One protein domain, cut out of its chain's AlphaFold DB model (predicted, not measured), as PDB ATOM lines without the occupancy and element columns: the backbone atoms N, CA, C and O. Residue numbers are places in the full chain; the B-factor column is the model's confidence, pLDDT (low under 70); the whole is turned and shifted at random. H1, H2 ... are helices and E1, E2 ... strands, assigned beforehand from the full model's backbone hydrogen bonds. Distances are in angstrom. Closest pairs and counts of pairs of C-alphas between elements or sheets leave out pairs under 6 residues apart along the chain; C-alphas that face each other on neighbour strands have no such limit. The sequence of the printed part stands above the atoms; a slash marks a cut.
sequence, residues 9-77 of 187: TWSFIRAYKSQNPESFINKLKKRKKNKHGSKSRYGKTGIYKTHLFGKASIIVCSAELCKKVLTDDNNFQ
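AT A GLANCE: This is residues 9 to 77 of the 187 residues of an uncharacterized protein of Gossypium barbadense (UniProt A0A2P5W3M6). A two-stranded hairpin, E1 and E2, stands in the middle of a loose model, with H1 and H2 on one side of it and H3 off on the other. H1 and H2 meet in a corner, H1 with its first residues near the end of E1 and H2 with residues 25 to 32 near E1, while H3 touches no helix, and residues 34 to 39 and 70 to 75 stick out. The printed part has 69 residues with three named helices and two named strands, in the order H1, H2, E1, E2, H3; the sheet E1 - E2 is antiparallel and the class is mixed, helices and strands. The whole is only just loose, close to compact, with a radius of gyration of the C-alphas of 13.3 A, and it spans 35 by 32 by 23 A.

IN THESE COORDINATES: Find C-alpha 9 at (-22.744, -36.743, 25.486); from there H1 runs through residues 9 to 16. H2 takes residues 22 to 35 and is the longest helix, 20.4 A from first to last C-alpha. Look next at C-alpha 47, at (-17.722, -37.117, 42.047), where E1 begins; it covers residues 47 to 52, 14.7 A long. E2 follows with residues 55 to 60, 15.6 A long. H3 covers residues 63 to 71, 12.1 A long, and ends at C-alpha 71, (-8.595, -52.003, 41.840).

HOW THE PARTS SIT: Begin with the sheet, where E1 and E2 form a hairpin, antiparallel at 150 degrees between their directions. Across it you find N 48 and O 59 at 2.8 A and N 55 and O 52 at 3.0 A, both within hydrogen-bond range. The closest C-alphas of H2 and E1 are those of Leu 28 and Tyr 48, 6.8 A apart. Those of H1 and E1 are Thr 9 and Leu 52, 4.7 A apart. H1 and H2 touch, H2 with residues 22 to 24 alone; their closest C-alphas, Ala 15 and Phe 24, are 5.8 A apart, and they run opposite ways at a steep tilt of 51 degrees. The closest C-alphas of E2 and H3 are those of Val 60 and Cys 66, 6.3 A apart. H3 is apart from H1, H2 and E1. In H1, H2 and H3, every O i to N i+4 pair is within hydrogen-bond range.

THE WHOLE: The C-alphas of Gly 37 and Asn 74 are the two farthest apart, 37.3 A. The printed part has no cut. The link from H2 to E1, 11 residues, is long; those from H1 to H2, E1 to E2 and E2 to H3 are tight. Residues 34 to 39, of which 34 and 35 belong to H2, and 70 to 75, of which 70 and 71 belong to H3, stand free. The mean pLDDT of the printed part is 78.1, and residues 32 to 45 are under 70.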
ATOM      1  N   THR A   9     -23.636 -35.984  26.381       83.06
ATOM      2  CA  THR A   9     -22.744 -36.743  25.486       83.06
ATOM      3  C   THR A   9     -22.114 -35.867  24.405       83.06
ATOM      4  O   THR A   9     -20.898 -35.875  24.260       83.06
ATOM      5  N   TRP A  10     -22.879 -35.012  23.715       82.69
ATOM      6  CA  TRP A  10     -22.283 -34.074  22.744       82.69
ATOM      7  C   TRP A  10     -21.370 -33.046  23.390       82.69
ATOM      8  O   TRP A  10     -20.360 -32.666  22.809       82.69
ATOM      9  N   SER A  11     -21.711 -32.584  24.595       83.00
ATOM     10  CA  SER A  11     -20.843 -31.662  25.332       83.00
ATOM     11  C   SER A  11     -19.526 -32.331  25.722       83.00
ATOM     12  O   SER A  11     -18.494 -31.665  25.721       83.00
ATOM     13  N   PHE A  12     -19.564 -33.629  26.025       83.75
ATOM     14  CA  PHE A  12     -18.389 -34.454  26.272       83.75
ATOM     15  C   PHE A  12     -17.569 -34.655  24.993       83.75
ATOM     16  O   PHE A  12     -16.404 -34.277  24.976       83.75
ATOM     17  N   ILE A  13     -18.180 -35.135  23.901       82.81
ATOM     18  CA  ILE A  13     -17.498 -35.364  22.614       82.81
ATOM     19  C   ILE A  13     -16.873 -34.069  22.087       82.81
ATOM     20  O   ILE A  13     -15.725 -34.068  21.657       82.81
ATOM     21  N   ARG A  14     -17.601 -32.947  22.154       84.38
ATOM     22  CA  ARG A  14     -17.096 -31.641  21.713       84.38
ATOM     23  C   ARG A  14     -15.891 -31.186  22.531       84.38
ATOM     24  O   ARG A  14     -14.950 -30.660  21.956       84.38
ATOM     25  N   ALA A  15     -15.921 -31.362  23.852       84.62
ATOM     26  CA  ALA A  15     -14.778 -31.027  24.695       84.62
ATOM     27  C   ALA A  15     -13.590 -31.956  24.410       84.62
ATOM     28  O   ALA A  15     -12.474 -31.473  24.259       84.62
ATOM     29  N   TYR A  16     -13.840 -33.259  24.272       81.25
ATOM     30  CA  TYR A  16     -12.818 -34.263  23.980       81.25
ATOM     31  C   TYR A  16     -12.115 -34.023  22.638       81.25
ATOM     32  O   TYR A  16     -10.900 -34.114  22.559       81.25
ATOM     33  N   LYS A  17     -12.869 -33.658  21.593       79.25
ATOM     34  CA  LYS A  17     -12.325 -33.317  20.267       79.25
ATOM     35  C   LYS A  17     -11.714 -31.909  20.186       79.25
ATOM     36  O   LYS A  17     -11.267 -31.506  19.120       79.25
ATOM     37  N   SER A  18     -11.733 -31.140  21.274       82.06
ATOM     38  CA  SER A  18     -11.137 -29.802  21.328       82.06
ATOM     39  C   SER A  18      -9.752 -29.838  21.971       82.06
ATOM     40  O   SER A  18      -9.408 -30.795  22.657       82.06
ATOM     41  N   GLN A  19      -8.995 -28.745  21.859       79.06
ATOM     42  CA  GLN A  19      -7.724 -28.571  22.576       79.06
ATOM     43  C   GLN A  19      -7.883 -28.450  24.109       79.06
ATOM     44  O   GLN A  19      -6.892 -28.344  24.823       79.06
ATOM     45  N   ASN A  20      -9.116 -28.450  24.641       80.44
ATOM     46  CA  ASN A  20      -9.381 -28.345  26.077       80.44
ATOM     47  C   ASN A  20     -10.412 -29.392  26.555       80.44
ATOM     48  O   ASN A  20     -11.578 -29.055  26.831       80.44
ATOM     49  N   PRO A  21      -9.996 -30.663  26.697       77.69
ATOM     50  CA  PRO A  21     -10.860 -31.737  27.189       77.69
ATOM     51  C   PRO A  21     -11.350 -31.497  28.625       77.69
ATOM     52  O   PRO A  21     -12.481 -31.853  28.972       77.69
ATOM     53  N   GLU A  22     -10.564 -30.799  29.451       82.00
ATOM     54  CA  GLU A  22     -10.932 -30.484  30.836       82.00
ATOM     55  C   GLU A  22     -12.151 -29.565  30.950       82.00
ATOM     56  O   GLU A  22     -12.844 -29.548  31.976       82.00
ATOM     57  N   SER A  23     -12.458 -28.810  29.891       85.38
ATOM     58  CA  SER A  23     -13.590 -27.885  29.856       85.38
ATOM     59  C   SER A  23     -14.920 -28.559  30.218       85.38
ATOM     60  O   SER A  23     -15.780 -27.931  30.845       85.38
ATOM     61  N   PHE A  24     -15.090 -29.848  29.899       86.75
ATOM     62  CA  PHE A  24     -16.277 -30.618  30.265       86.75
ATOM     63  C   PHE A  24     -16.394 -30.825  31.779       86.75
ATOM     64  O   PHE A  24     -17.417 -30.486  32.383       86.75
ATOM     65  N   ILE A  25     -15.327 -31.314  32.413       86.25
ATOM     66  CA  ILE A  25     -15.270 -31.532  33.864       86.25
ATOM     67  C   ILE A  25     -15.404 -30.202  34.607       86.25
ATOM     68  O   ILE A  25     -16.152 -30.096  35.581       86.25
ATOM     69  N   ASN A  26     -14.765 -29.147  34.103       85.56
ATOM     70  CA  ASN A  26     -14.858 -27.805  34.671       85.56
ATOM     71  C   ASN A  26     -16.287 -27.238  34.594       85.56
ATOM     72  O   ASN A  26     -16.752 -26.607  35.548       85.56
ATOM     73  N   LYS A  27     -17.042 -27.527  33.526       85.12
ATOM     74  CA  LYS A  27     -18.478 -27.202  33.446       85.12
ATOM     75  C   LYS A  27     -19.301 -27.980  34.477       85.12
ATOM     76  O   LYS A  27     -20.179 -27.388  35.108       85.12
ATOM     77  N   LEU A  28     -19.016 -29.267  34.697       83.44
ATOM     78  CA  LEU A  28     -19.689 -30.064  35.735       83.44
ATOM     79  C   LEU A  28     -19.404 -29.523  37.145       83.44
ATOM     80  O   LEU A  28     -20.337 -29.353  37.938       83.44
ATOM     81  N   LYS A  29     -18.144 -29.160  37.425       79.25
ATOM     82  CA  LYS A  29     -17.720 -28.487  38.666       79.25
ATOM     83  C   LYS A  29     -18.501 -27.188  38.894       79.25
ATOM     84  O   LYS A  29     -19.116 -27.018  39.950       79.25
ATOM     85  N   LYS A  30     -18.541 -26.301  37.891       76.31
ATOM     86  CA  LYS A  30     -19.249 -25.007  37.958       76.31
ATOM     87  C   LYS A  30     -20.760 -25.175  38.159       76.31
ATOM     88  O   LYS A  30     -21.327 -24.555  39.056       76.31
ATOM     89  N   ARG A  31     -21.415 -26.068  37.404       74.31
ATOM     90  CA  ARG A  31     -22.863 -26.343  37.541       74.31
ATOM     91  C   ARG A  31     -23.238 -26.812  38.949       74.31
ATOM     92  O   ARG A  31     -24.254 -26.376  39.488       74.31
ATOM     93  N   LYS A  32     -22.423 -27.678  39.562       67.69
ATOM     94  CA  LYS A  32     -22.679 -28.174  40.924       67.69
ATOM     95  C   LYS A  32     -22.543 -27.069  41.976       67.69
ATOM     96  O   LYS A  32     -23.344 -27.038  42.907       67.69
ATOM     97  N   LYS A  33     -21.577 -26.155  41.794       63.66
ATOM     98  CA  LYS A  33     -21.359 -24.981  42.657       63.66
ATOM     99  C   LYS A  33     -22.563 -24.032  42.638       63.66
ATOM    100  O   LYS A  33     -23.032 -23.648  43.702       63.66
ATOM    101  N   ASN A  34     -23.106 -23.736  41.457       61.75
ATOM    102  CA  ASN A  34     -24.213 -22.782  41.309       61.75
ATOM    103  C   ASN A  34     -25.558 -23.327  41.826       61.75
ATOM    104  O   ASN A  34     -26.378 -22.561  42.312       61.75
ATOM    105  N   LYS A  35     -25.787 -24.649  41.763       64.12
ATOM    106  CA  LYS A  35     -27.073 -25.260  42.151       64.12
ATOM    107  C   LYS A  35     -27.317 -25.332  43.670       64.12
ATOM    108  O   LYS A  35     -28.461 -25.471  44.075       64.12
ATOM    109  N   HIS A  36     -26.274 -25.280  44.502       59.12
ATOM    110  CA  HIS A  36     -26.405 -25.485  45.956       59.12
ATOM    111  C   HIS A  36     -26.107 -24.240  46.803       59.12
ATOM    112  O   HIS A  36     -26.023 -24.383  48.018       59.12
ATOM    113  N   GLY A  37     -25.931 -23.050  46.203       51.78
ATOM    114  CA  GLY A  37     -25.840 -21.738  46.884       51.78
ATOM    115  C   GLY A  37     -24.717 -21.547  47.920       51.78
ATOM    116  O   GLY A  37     -24.422 -20.433  48.327       51.78
ATOM    117  N   SER A  38     -24.048 -22.614  48.331       44.62
ATOM    118  CA  SER A  38     -23.098 -22.665  49.427       44.62
ATOM    119  C   SER A  38     -21.920 -23.522  48.996       44.62
ATOM    120  O   SER A  38     -22.088 -24.429  48.174       44.62
ATOM    121  N   LYS A  39     -20.720 -23.209  49.505       49.19
ATOM    122  CA  LYS A  39     -19.455 -23.932  49.284       49.19
ATOM    123  C   LYS A  39     -19.708 -25.444  49.288       49.19
ATOM    124  O   LYS A  39     -19.732 -26.090  50.331       49.19
ATOM    125  N   SER A  40     -19.941 -26.008  48.104       44.50
ATOM    126  CA  SER A  40     -20.340 -27.401  47.976       44.50
ATOM    127  C   SER A  40     -19.186 -28.255  48.477       44.50
ATOM    128  O   SER A  40     -18.127 -28.284  47.847       44.50
ATOM    129  N   ARG A  41     -19.395 -28.988  49.577       47.69
ATOM    130  CA  ARG A  41     -18.475 -30.045  50.034       47.69
ATOM    131  C   ARG A  41     -18.126 -31.009  48.890       47.69
ATOM    132  O   ARG A  41     -17.019 -31.523  48.833       47.69
ATOM    133  N   TYR A  42     -19.013 -31.143  47.901       46.12
ATOM    134  CA  TYR A  42     -18.822 -31.975  46.720       46.12
ATOM    135  C   TYR A  42     -18.048 -31.348  45.547       46.12
ATOM    136  O   TYR A  42     -17.768 -32.041  44.570       46.12
ATOM    137  N   GLY A  43     -17.698 -30.058  45.601       49.47
ATOM    138  CA  GLY A  43     -16.685 -29.497  44.699       49.47
ATOM    139  C   GLY A  43     -15.304 -30.116  44.954       49.47
ATOM    140  O   GLY A  43     -14.518 -30.234  44.018       49.47
ATOM    141  N   LYS A  44     -15.067 -30.570  46.197       57.66
ATOM    142  CA  LYS A  44     -13.855 -31.264  46.656       57.66
ATOM    143  C   LYS A  44     -13.917 -32.794  46.547       57.66
ATOM    144  O   LYS A  44     -12.870 -33.418  46.535       57.66
ATOM    145  N   THR A  45     -15.098 -33.414  46.448       68.62
ATOM    146  CA  THR A  45     -15.203 -34.892  46.463       68.62
ATOM    147  C   THR A  45     -14.780 -35.559  45.156       68.62
ATOM    148  O   THR A  45     -14.632 -36.773  45.121       68.62
ATOM    149  N   GLY A  46     -14.667 -34.804  44.055       79.31
ATOM    150  CA  GLY A  46     -14.322 -35.367  42.750       79.31
ATOM    151  C   GLY A  46     -15.360 -36.353  42.201       79.31
ATOM    152  O   GLY A  46     -14.981 -37.238  41.458       79.31
ATOM    153  N   ILE A  47     -16.648 -36.237  42.558       87.12
ATOM    154  CA  ILE A  47     -17.722 -37.117  42.047       87.12
ATOM    155  C   ILE A  47     -18.821 -36.283  41.374       87.12
ATOM    156  O   ILE A  47     -19.452 -35.421  42.011       87.12
ATOM    157  N   TYR A  48     -19.115 -36.581  40.107       85.31
ATOM    158  CA  TYR A  48     -20.093 -35.864  39.287       85.31
ATOM    159  C   TYR A  48     -21.079 -36.823  38.617       85.31
ATOM    160  O   TYR A  48     -20.690 -37.700  37.856       85.31
ATOM    161  N   LYS A  49     -22.377 -36.621  38.864       85.94
ATOM    162  CA  LYS A  49     -23.446 -37.336  38.155       85.94
ATOM    163  C   LYS A  49     -23.678 -36.687  36.791       85.94
ATOM    164  O   LYS A  49     -23.779 -35.461  36.698       85.94
ATOM    165  N   THR A  50     -23.786 -37.498  35.750       86.00
ATOM    166  CA  THR A  50     -24.017 -37.065  34.371       86.00
ATOM    167  C   THR A  50     -24.814 -38.128  33.608       86.00
ATOM    168  O   THR A  50     -25.204 -39.154  34.158       86.00
ATOM    169  N   HIS A  51     -25.089 -37.864  32.339       85.75
ATOM    170  CA  HIS A  51     -25.663 -38.824  31.415       85.75
ATOM    171  C   HIS A  51     -24.788 -38.816  30.159       85.75
ATOM    172  O   HIS A  51     -24.659 -37.765  29.521       85.75
ATOM    173  N   LEU A  52     -24.119 -39.935  29.888       82.56
ATOM    174  CA  LEU A  52     -23.187 -40.121  28.775       82.56
ATOM    175  C   LEU A  52     -23.617 -41.358  27.990       82.56
ATOM    176  O   LEU A  52     -23.944 -42.377  28.590       82.56
ATOM    177  N   PHE A  53     -23.624 -41.254  26.662       80.50
ATOM    178  CA  PHE A  53     -23.939 -42.355  25.747       80.50
ATOM    179  C   PHE A  53     -25.280 -43.045  26.064       80.50
ATOM    180  O   PHE A  53     -25.361 -44.267  26.115       80.50
ATOM    181  N   GLY A  54     -26.323 -42.261  26.360       76.38
ATOM    182  CA  GLY A  54     -27.651 -42.795  26.693       76.38
ATOM    183  C   GLY A  54     -27.752 -43.471  28.070       76.38
ATOM    184  O   GLY A  54     -28.798 -44.022  28.408       76.38
ATOM    185  N   LYS A  55     -26.692 -43.432  28.894       80.50
ATOM    186  CA  LYS A  55     -26.650 -44.068  30.218       80.50
ATOM    187  C   LYS A  55     -26.414 -43.060  31.338       80.50
ATOM    188  O   LYS A  55     -25.557 -42.170  31.258       80.50
ATOM    189  N   ALA A  56     -27.146 -43.228  32.441       86.69
ATOM    190  CA  ALA A  56     -26.847 -42.526  33.685       86.69
ATOM    191  C   ALA A  56     -25.438 -42.923  34.153       86.69
ATOM    192  O   ALA A  56     -25.142 -44.101  34.312       86.69
ATOM    193  N   SER A  57     -24.562 -41.934  34.321       84.62
ATOM    194  CA  SER A  57     -23.126 -42.148  34.496       84.62
ATOM    195  C   SER A  57     -22.583 -41.328  35.663       84.62
ATOM    196  O   SER A  57     -23.043 -40.212  35.936       84.62
ATOM    197  N   ILE A  58     -21.571 -41.861  36.341       88.94
ATOM    198  CA  ILE A  58     -20.846 -41.174  37.411       88.94
ATOM    199  C   ILE A  58     -19.405 -40.984  36.954       88.94
ATOM    200  O   ILE A  58     -18.737 -41.943  36.590       88.94
ATOM    201  N   ILE A  59     -18.929 -39.742  36.982       87.69
ATOM    202  CA  ILE A  59     -17.527 -39.415  36.736       87.69
ATOM    203  C   ILE A  59     -16.837 -39.207  38.076       87.69
ATOM    204  O   ILE A  59     -17.311 -38.425  38.909       87.69
ATOM    205  N   VAL A  60     -15.703 -39.877  38.240       89.31
ATOM    206  CA  VAL A  60     -14.821 -39.775  39.397       89.31
ATOM    207  C   VAL A  60     -13.517 -39.095  38.968       89.31
ATOM    208  O   VAL A  60     -12.968 -39.404  37.920       89.31
ATOM    209  N   CYS A  61     -13.046 -38.130  39.756       86.94
ATOM    210  CA  CYS A  61     -11.841 -37.335  39.500       86.94
ATOM    211  C   CYS A  61     -10.934 -37.204  40.739       86.94
ATOM    212  O   CYS A  61     -10.008 -36.400  40.721       86.94
ATOM    213  N   SER A  62     -11.228 -37.914  41.834       87.88
ATOM    214  CA  SER A  62     -10.343 -37.981  43.007       87.88
ATOM    215  C   SER A  62      -9.393 -39.162  42.857       87.88
ATOM    216  O   SER A  62      -9.855 -40.251  42.527       87.88
ATOM    217  N   ALA A  63      -8.104 -38.973  43.151       87.81
ATOM    218  CA  ALA A  63      -7.099 -40.033  43.064       87.81
ATOM    219  C   ALA A  63      -7.478 -41.272  43.895       87.81
ATOM    220  O   ALA A  63      -7.404 -42.392  43.395       87.81
ATOM    221  N   GLU A  64      -7.962 -41.079  45.125       87.94
ATOM    222  CA  GLU A  64      -8.377 -42.168  46.022       87.94
ATOM    223  C   GLU A  64      -9.535 -42.989  45.443       87.94
ATOM    224  O   GLU A  64      -9.529 -44.219  45.476       87.94
ATOM    225  N   LEU A  65     -10.530 -42.304  44.877       88.69
ATOM    226  CA  LEU A  65     -11.705 -42.954  44.312       88.69
ATOM    227  C   LEU A  65     -11.398 -43.598  42.958       88.69
ATOM    228  O   LEU A  65     -11.900 -44.684  42.694       88.69
ATOM    229  N   CYS A  66     -10.563 -42.969  42.125       88.50
ATOM    230  CA  CYS A  66     -10.069 -43.578  40.894       88.50
ATOM    231  C   CYS A  66      -9.298 -44.861  41.212       88.50
ATOM    232  O   CYS A  66      -9.582 -45.887  40.608       88.50
ATOM    233  N   LYS A  67      -8.402 -44.833  42.210       90.19
ATOM    234  CA  LYS A  67      -7.693 -46.031  42.676       90.19
ATOM    235  C   LYS A  67      -8.681 -47.117  43.087       90.19
ATOM    236  O   LYS A  67      -8.589 -48.219  42.572       90.19
ATOM    237  N   LYS A  68      -9.665 -46.793  43.935       90.12
ATOM    238  CA  LYS A  68     -10.685 -47.756  44.372       90.12
ATOM    239  C   LYS A  68     -11.445 -48.381  43.196       90.12
ATOM    240  O   LYS A  68     -11.568 -49.596  43.155       90.12
ATOM    241  N   VAL A  69     -11.927 -47.566  42.254       88.88
ATOM    242  CA  VAL A  69     -12.667 -48.043  41.069       88.88
ATOM    243  C   VAL A  69     -11.797 -48.934  40.181       88.88
ATOM    244  O   VAL A  69     -12.298 -49.911  39.644       88.88
ATOM    245  N   LEU A  70     -10.508 -48.617  40.036       84.56
ATOM    246  CA  LEU A  70      -9.583 -49.363  39.179       84.56
ATOM    247  C   LEU A  70      -9.051 -50.659  39.810       84.56
ATOM    248  O   LEU A  70      -8.518 -51.488  39.083       84.56
ATOM    249  N   THR A  71      -9.135 -50.822  41.134       85.81
ATOM    250  CA  THR A  71      -8.595 -52.003  41.840       85.81
ATOM    251  C   THR A  71      -9.659 -52.972  42.350       85.81
ATOM    252  O   THR A  71      -9.322 -54.078  42.763       85.81
ATOM    253  N   ASP A  72     -10.922 -52.555  42.408       86.44
ATOM    254  CA  ASP A  72     -12.023 -53.347  42.964       86.44
ATOM    255  C   ASP A  72     -12.850 -53.994  41.844       86.44
ATOM    256  O   ASP A  72     -13.986 -53.602  41.569       86.44
ATOM    257  N   ASP A  73     -12.256 -55.009  41.209       78.69
ATOM    258  CA  ASP A  73     -12.851 -55.772  40.098       78.69
ATOM    259  C   ASP A  73     -14.151 -56.506  40.487       78.69
ATOM    260  O   ASP A  73     -14.923 -56.920  39.622       78.69
ATOM    261  N   ASN A  74     -14.408 -56.684  41.789       82.31
ATOM    262  CA  ASN A  74     -15.618 -57.341  42.285       82.31
ATOM    263  C   ASN A  74     -16.840 -56.419  42.192       82.31
ATOM    264  O   ASN A  74     -17.939 -56.877  41.883       82.31
ATOM    265  N   ASN A  75     -16.652 -55.124  42.466       84.25
ATOM    266  CA  ASN A  75     -17.731 -54.135  42.462       84.25
ATOM    267  C   ASN A  75     -17.770 -53.286  41.185       84.25
ATOM    268  O   ASN A  75     -18.822 -52.736  40.850       84.25
ATOM    269  N   PHE A  76     -16.647 -53.162  40.472       83.25
ATOM    270  CA  PHE A  76     -16.539 -52.368  39.251       83.25
ATOM    271  C   PHE A  76     -16.052 -53.233  38.092       83.25
ATOM    272  O   PHE A  76     -14.902 -53.652  38.043       83.25
ATOM    273  N   GLN A  77     -16.937 -53.460  37.124       75.69
ATOM    274  CA  GLN A  77     -16.593 -54.157  35.888       75.69
ATOM    275  C   GLN A  77     -16.219 -53.165  34.787       75.69
ATOM    276  O   GLN A  77     -16.840 -52.108  34.630       75.69
TER     277      GLN A  77